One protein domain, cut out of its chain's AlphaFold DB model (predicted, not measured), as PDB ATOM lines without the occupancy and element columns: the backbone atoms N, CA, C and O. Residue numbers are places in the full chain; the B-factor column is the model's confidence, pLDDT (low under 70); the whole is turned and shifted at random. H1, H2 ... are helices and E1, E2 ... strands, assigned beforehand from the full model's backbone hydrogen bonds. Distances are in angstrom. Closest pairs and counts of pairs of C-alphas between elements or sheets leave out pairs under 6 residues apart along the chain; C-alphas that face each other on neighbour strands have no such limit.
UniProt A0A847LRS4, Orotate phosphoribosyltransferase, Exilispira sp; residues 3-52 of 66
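This is residues 3 to 52 of the 66 residues of the protein "Orotate phosphoribosyltransferase" of Exilispira sp (UniProt A0A847LRS4). With little regular structure, this is a drawn-out chain: a small two-stranded ribbon, E1 beside E2, with residues 3 to 8 sticking out at one end and a long arm leading to the short helix H1 at the other. The printed part has 50 residues, in the order E1, E2, H1, with 18 in named elements; the class is mixed and the sheet parallel. It is extended, a rod spanning 50 by 24 by 15 A, with a radius of gyration of the C-alphas of 16.2 A.

E1, residues 12 to 17, and E2, residues 28 to 35, are parallel neighbours at 30 degrees; N 14 and O 31, 2.9 A apart, are within hydrogen-bond range. E2 bends by 69 degrees at residue 32. Residues 24 to 25 pair antiparallel with residues 28 to 29 of E2. H1, residues 47 to 50, is apart from E1; it is too short for an O i to N i+4 pair, and its one O i to N i+3 pair is not within range.

E2 measures 17.5 A and E1 11.6 A, from C-alpha 12 at (-47.355, -8.515, -22.001). H1 measures 5.2 A, ending at C-alpha 50 at (-30.616, -36.713, -4.755).

The C-alphas farthest apart, of Asp 6 and Ala 51, are 50.3 A apart. The E2 to H1 link is long. The printed part has no cut, and no printed residue is under 70 in pLDDT.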
ATOM      1  N   THR A   3     -40.588  -5.791 -32.915       74.25
ATOM      2  CA  THR A   3     -39.519  -4.839 -33.288       74.25
ATOM      3  C   THR A   3     -39.211  -4.829 -34.788       74.25
ATOM      4  O   THR A   3     -38.820  -3.808 -35.330       74.25
ATOM      5  N   ALA A   4     -39.403  -5.959 -35.478       84.69
ATOM      6  CA  ALA A   4     -39.150  -6.059 -36.917       84.69
ATOM      7  C   ALA A   4     -40.271  -5.431 -37.765       84.69
ATOM      8  O   ALA A   4     -40.096  -5.252 -38.964       84.69
ATOM      9  N   LEU A   5     -41.416  -5.129 -37.148       90.06
ATOM     10  CA  LEU A   5     -42.584  -4.527 -37.791       90.06
ATOM     11  C   LEU A   5     -42.778  -3.056 -37.385       90.06
ATOM     12  O   LEU A   5     -43.817  -2.493 -37.703       90.06
ATOM     13  N   ASP A   6     -41.811  -2.459 -36.675       88.31
ATOM     14  CA  ASP A   6     -41.871  -1.083 -36.152       88.31
ATOM     15  C   ASP A   6     -43.148  -0.784 -35.338       88.31
ATOM     16  O   ASP A   6     -43.729   0.297 -35.391       88.31
ATOM     17  N   VAL A   7     -43.624  -1.780 -34.581       90.44
ATOM     18  CA  VAL A   7     -44.802  -1.634 -33.715       90.44
ATOM     19  C   VAL A   7     -44.404  -1.527 -32.249       90.44
ATOM     20  O   VAL A   7     -43.542  -2.261 -31.756       90.44
ATOM     21  N   LYS A   8     -45.087  -0.635 -31.529       89.94
ATOM     22  CA  LYS A   8     -44.914  -0.448 -30.088       89.94
ATOM     23  C   LYS A   8     -45.652  -1.538 -29.310       89.94
ATOM     24  O   LYS A   8     -46.829  -1.802 -29.549       89.94
ATOM     25  N   VAL A   9     -44.960  -2.164 -28.361       91.31
ATOM     26  CA  VAL A   9     -45.566  -3.114 -27.421       91.31
ATOM     27  C   VAL A   9     -46.152  -2.321 -26.255       91.31
ATOM     28  O   VAL A   9     -45.429  -1.588 -25.591       91.31
ATOM     29  N   GLU A  10     -47.455  -2.454 -26.008       91.94
ATOM     30  CA  GLU A  10     -48.134  -1.774 -24.888       91.94
ATOM     31  C   GLU A  10     -48.291  -2.670 -23.650       91.94
ATOM     32  O   GLU A  10     -48.523  -2.182 -22.547       91.94
ATOM     33  N   GLY A  11     -48.170  -3.992 -23.798       93.00
ATOM     34  CA  GLY A  11     -48.391  -4.909 -22.686       93.00
ATOM     35  C   GLY A  11     -48.009  -6.348 -22.996       93.00
ATOM     36  O   GLY A  11     -48.013  -6.780 -24.149       93.00
ATOM     37  N   ILE A  12     -47.691  -7.093 -21.938       94.62
ATOM     38  CA  ILE A  12     -47.355  -8.515 -22.001       94.62
ATOM     39  C   ILE A  12     -48.205  -9.235 -20.962       94.62
ATOM     40  O   ILE A  12     -48.112  -8.949 -19.767       94.62
ATOM     41  N   PHE A  13     -49.031 -10.168 -21.430       95.19
ATOM     42  CA  PHE A  13     -50.001 -10.875 -20.606       95.19
ATOM     43  C   PHE A  13     -49.800 -12.381 -20.719       95.19
ATOM     44  O   PHE A  13     -49.657 -12.920 -21.817       95.19
ATOM     45  N   VAL A  14     -49.814 -13.065 -19.578       95.12
ATOM     46  CA  VAL A  14     -49.711 -14.525 -19.496       95.12
ATOM     47  C   VAL A  14     -50.853 -15.096 -18.664       95.12
ATOM     48  O   VAL A  14     -51.365 -14.457 -17.747       95.12
ATOM     49  N   LEU A  15     -51.261 -16.329 -18.954       96.56
ATOM     50  CA  LEU A  15     -52.275 -16.999 -18.136       96.56
ATOM     51  C   LEU A  15     -51.690 -17.486 -16.806       96.56
ATOM     52  O   LEU A  15     -52.317 -17.342 -15.761       96.56
ATOM     53  N   LEU A  16     -50.480 -18.045 -16.855       94.75
ATOM     54  CA  LEU A  16     -49.807 -18.649 -15.711       94.75
ATOM     55  C   LEU A  16     -48.399 -18.083 -15.569       94.75
ATOM     56  O   LEU A  16     -47.560 -18.270 -16.449       94.75
ATOM     57  N   ASP A  17     -48.143 -17.452 -14.432       94.06
ATOM     58  CA  ASP A  17     -46.823 -16.993 -14.029       94.06
ATOM     59  C   ASP A  17     -46.215 -17.960 -13.006       94.06
ATOM     60  O   ASP A  17     -46.762 -18.160 -11.925       94.06
ATOM     61  N   ARG A  18     -45.082 -18.576 -13.359       92.88
ATOM     62  CA  ARG A  18     -44.297 -19.456 -12.470       92.88
ATOM     63  C   ARG A  18     -42.952 -18.855 -12.079       92.88
ATOM     64  O   ARG A  18     -42.078 -19.562 -11.584       92.88
ATOM     65  N   SER A  19     -42.758 -17.572 -12.360       90.38
ATOM     66  CA  SER A  19     -41.511 -16.891 -12.062       90.38
ATOM     67  C   SER A  19     -41.320 -16.719 -10.551       90.38
ATOM     68  O   SER A  19     -42.286 -16.455  -9.823       90.38
ATOM     69  N   PRO A  20     -40.079 -16.861 -10.056       86.56
ATOM     70  CA  PRO A  20     -39.777 -16.644  -8.644       86.56
ATOM     71  C   PRO A  20     -39.908 -15.167  -8.244       86.56
ATOM     72  O   PRO A  20     -40.171 -14.865  -7.082       86.56
ATOM     73  N   SER A  21     -39.756 -14.251  -9.201       87.69
ATOM     74  CA  SER A  21     -39.779 -12.798  -9.016       87.69
ATOM     75  C   SER A  21     -40.561 -12.125 -10.137       87.69
ATOM     76  O   SER A  21     -40.923 -12.764 -11.116       87.69
ATOM     77  N   GLU A  22     -40.833 -10.829 -10.017       89.62
ATOM     78  CA  GLU A  22     -41.468 -10.088 -11.110       89.62
ATOM     79  C   GLU A  22     -40.604 -10.104 -12.377       89.62
ATOM     80  O   GLU A  22     -39.377 -10.005 -12.306       89.62
ATOM     81  N   ILE A  23     -41.261 -10.234 -13.531       93.19
ATOM     82  CA  ILE A  23     -40.613 -10.198 -14.839       93.19
ATOM     83  C   ILE A  23     -40.917  -8.849 -15.489       93.19
ATOM     84  O   ILE A  23     -42.079  -8.454 -15.630       93.19
ATOM     85  N   ILE A  24     -39.857  -8.176 -15.923       93.62
ATOM     86  CA  ILE A  24     -39.913  -6.969 -16.742       93.62
ATOM     87  C   ILE A  24     -39.253  -7.307 -18.076       93.62
ATOM     88  O   ILE A  24     -38.119  -7.780 -18.100       93.62
ATOM     89  N   VAL A  25     -39.965  -7.076 -19.174       90.81
ATOM     90  CA  VAL A  25     -39.451  -7.265 -20.536       90.81
ATOM     91  C   VAL A  25     -39.561  -5.928 -21.245       90.81
ATOM     92  O   VAL A  25     -40.646  -5.357 -21.307       90.81
ATOM     93  N   ASP A  26     -38.432  -5.408 -21.722       88.50
ATOM     94  CA  ASP A  26     -38.352  -4.122 -22.424       88.50
ATOM     95  C   ASP A  26     -39.025  -2.963 -21.659       88.50
ATOM     96  O   ASP A  26     -39.721  -2.124 -22.222       88.50
ATOM     97  N   GLY A  27     -38.848  -2.939 -20.332       90.56
ATOM     98  CA  GLY A  27     -39.443  -1.932 -19.443       90.56
ATOM     99  C   GLY A  27     -40.928  -2.147 -19.122       90.56
ATOM    100  O   GLY A  27     -41.485  -1.415 -18.307       90.56
ATOM    101  N   ILE A  28     -41.566  -3.168 -19.697       92.88
ATOM    102  CA  ILE A  28     -42.976  -3.496 -19.483       92.88
ATOM    103  C   ILE A  28     -43.081  -4.631 -18.467       92.88
ATOM    104  O   ILE A  28     -42.496  -5.705 -18.629       92.88
ATOM    105  N   LYS A  29     -43.861  -4.404 -17.408       94.81
ATOM    106  CA  LYS A  29     -44.160  -5.434 -16.411       94.81
ATOM    107  C   LYS A  29     -45.106  -6.477 -16.996       94.81
ATOM    108  O   LYS A  29     -46.195  -6.137 -17.458       94.81
ATOM    109  N   VAL A  30     -44.716  -7.747 -16.912       95.75
ATOM    110  CA  VAL A  30     -45.573  -8.864 -17.319       95.75
ATOM    111  C   VAL A  30     -46.737  -8.993 -16.338       95.75
ATOM    112  O   VAL A  30     -46.537  -9.069 -15.126       95.75
ATOM    113  N   GLN A  31     -47.955  -9.027 -16.868       95.81
ATOM    114  CA  GLN A  31     -49.180  -9.220 -16.097       95.81
ATOM    115  C   GLN A  31     -49.665 -10.661 -16.248       95.81
ATOM    116  O   GLN A  31     -49.640 -11.225 -17.343       95.81
ATOM    117  N   SER A  32     -50.125 -11.264 -15.155       95.69
ATOM    118  CA  SER A  32     -50.568 -12.658 -15.149       95.69
ATOM    119  C   SER A  32     -51.976 -12.811 -14.611       95.69
ATOM    120  O   SER A  32     -52.304 -12.194 -13.599       95.69
ATOM    121  N   LEU A  33     -52.765 -13.700 -15.214       96.62
ATOM    122  CA  LEU A  33     -54.069 -14.063 -14.656       96.62
ATOM    123  C   LEU A  33     -53.928 -14.857 -13.346       96.62
ATOM    124  O   LEU A  33     -54.694 -14.644 -12.413       96.62
ATOM    125  N   SER A  34     -52.950 -15.763 -13.266       94.06
ATOM    126  CA  SER A  34     -52.675 -16.546 -12.062       94.06
ATOM    127  C   SER A  34     -51.178 -16.745 -11.848       94.06
ATOM    128  O   SER A  34     -50.440 -17.032 -12.794       94.06
ATOM    129  N   LYS A  35     -50.736 -16.615 -10.592       93.06
ATOM    130  CA  LYS A  35     -49.348 -16.826 -10.183       93.06
ATOM    131  C   LYS A  35     -49.232 -18.113  -9.376       93.06
ATOM    132  O   LYS A  35     -49.838 -18.257  -8.318       93.06
ATOM    133  N   VAL A  36     -48.437 -19.049  -9.882       92.44
ATOM    134  CA  VAL A  36     -48.208 -20.362  -9.281       92.44
ATOM    135  C   VAL A  36     -46.768 -20.430  -8.800       92.44
ATOM    136  O   VAL A  36     -45.830 -20.427  -9.594       92.44
ATOM    137  N   LYS A  37     -46.581 -20.523  -7.483       88.44
ATOM    138  CA  LYS A  37     -45.252 -20.652  -6.889       88.44
ATOM    139  C   LYS A  37     -44.723 -22.071  -7.097       88.44
ATOM    140  O   LYS A  37     -45.278 -23.027  -6.562       88.44
ATOM    141  N   ALA A  38     -43.642 -22.196  -7.860       86.25
ATOM    142  CA  ALA A  38     -42.866 -23.422  -7.969       86.25
ATOM    143  C   ALA A  38     -41.587 -23.292  -7.132       86.25
ATOM    144  O   ALA A  38     -40.947 -22.240  -7.136       86.25
ATOM    145  N   ASN A  39     -41.215 -24.357  -6.425       88.44
ATOM    146  CA  ASN A  39     -39.931 -24.402  -5.733       88.44
ATOM    147  C   ASN A  39     -38.830 -24.667  -6.760       88.44
ATOM    148  O   ASN A  39     -38.900 -25.641  -7.512       88.44
ATOM    149  N   LEU A  40     -37.838 -23.785  -6.785       89.62
ATOM    150  CA  LEU A  40     -36.628 -23.940  -7.577       89.62
ATOM    151  C   LEU A  40     -35.550 -24.525  -6.668       89.62
ATOM    152  O   LEU A  40     -35.408 -24.098  -5.524       89.62
ATOM    153  N   PHE A  41     -34.826 -25.510  -7.180       91.50
ATOM    154  CA  PHE A  41     -33.714 -26.141  -6.487       91.50
ATOM    155  C   PHE A  41     -32.508 -26.105  -7.413       91.50
ATOM    156  O   PHE A  41     -32.649 -26.397  -8.604       91.50
ATOM    157  N   GLU A  42     -31.339 -25.793  -6.862       91.44
ATOM    158  CA  GLU A  42     -30.082 -26.051  -7.555       91.44
ATOM    159  C   GLU A  42     -29.918 -27.563  -7.790       91.44
ATOM    160  O   GLU A  42     -30.494 -28.366  -7.040       91.44
ATOM    161  N   PRO A  43     -29.160 -27.986  -8.820       86.44
ATOM    162  CA  PRO A  43     -28.981 -29.401  -9.138       86.44
ATOM    163  C   PRO A  43     -28.548 -30.249  -7.934       86.44
ATOM    164  O   PRO A  43     -29.105 -31.329  -7.727       86.44
ATOM    165  N   ASP A  44     -27.635 -29.720  -7.115       89.69
ATOM    166  CA  ASP A  44     -27.084 -30.395  -5.934       89.69
ATOM    167  C   ASP A  44     -28.096 -30.478  -4.773       89.69
ATOM    168  O   ASP A  44     -28.113 -31.450  -4.012       89.69
ATOM    169  N   ASP A  45     -29.009 -29.509  -4.677       93.75
ATOM    170  CA  ASP A  45     -30.011 -29.423  -3.609       93.75
ATOM    171  C   ASP A  45     -31.364 -30.043  -3.986       93.75
ATOM    172  O   ASP A  45     -32.243 -30.222  -3.131       93.75
ATOM    173  N   CYS A  46     -31.548 -30.434  -5.247       91.12
ATOM    174  CA  CYS A  46     -32.810 -30.966  -5.738       91.12
ATOM    175  C   CYS A  46     -33.165 -32.307  -5.060       91.12
ATOM    176  O   CYS A  46     -32.410 -33.280  -5.166       91.12
ATOM    177  N   PRO A  47     -34.334 -32.415  -4.392       91.88
ATOM    178  CA  PRO A  47     -34.729 -33.641  -3.696       91.88
ATOM    179  C   PRO A  47     -34.937 -34.820  -4.657       91.88
ATOM    180  O   PRO A  47     -34.688 -35.962  -4.284       91.88
ATOM    181  N   LEU A  48     -35.348 -34.551  -5.900       90.62
ATOM    182  CA  LEU A  48     -35.545 -35.587  -6.918       90.62
ATOM    183  C   LEU A  48     -34.213 -36.088  -7.491       90.62
ATOM    184  O   LEU A  48     -34.049 -37.295  -7.666       90.62
ATOM    185  N   CYS A  49     -33.255 -35.182  -7.732       88.62
ATOM    186  CA  CYS A  49     -31.911 -35.539  -8.198       88.62
ATOM    187  C   CYS A  49     -31.169 -36.369  -7.145       88.62
ATOM    188  O   CYS A  49     -30.623 -37.418  -7.471       88.62
ATOM    189  N   ARG A  50     -31.220 -35.958  -5.869       90.75
ATOM    190  CA  ARG A  50     -30.616 -36.713  -4.755       90.75
ATOM    191  C   ARG A  50     -31.254 -38.085  -4.549       90.75
ATOM    192  O   ARG A  50     -30.557 -39.036  -4.210       90.75
ATOM    193  N   ALA A  51     -32.558 -38.203  -4.789       90.50
ATOM    194  CA  ALA A  51     -33.256 -39.486  -4.772       90.50
ATOM    195  C   ALA A  51     -32.938 -40.371  -5.995       90.50
ATOM    196  O   ALA A  51     -33.401 -41.509  -6.052       90.50
ATOM    197  N   ASN A  52     -32.169 -39.860  -6.967       88.06
ATOM    198  CA  ASN A  52     -31.764 -40.537  -8.199       88.06
ATOM    199  C   ASN A  52     -32.945 -41.181  -8.953       88.06
ATOM    200  O   ASN A  52     -32.835 -42.271  -9.518       88.06
TER     201      ASN A  52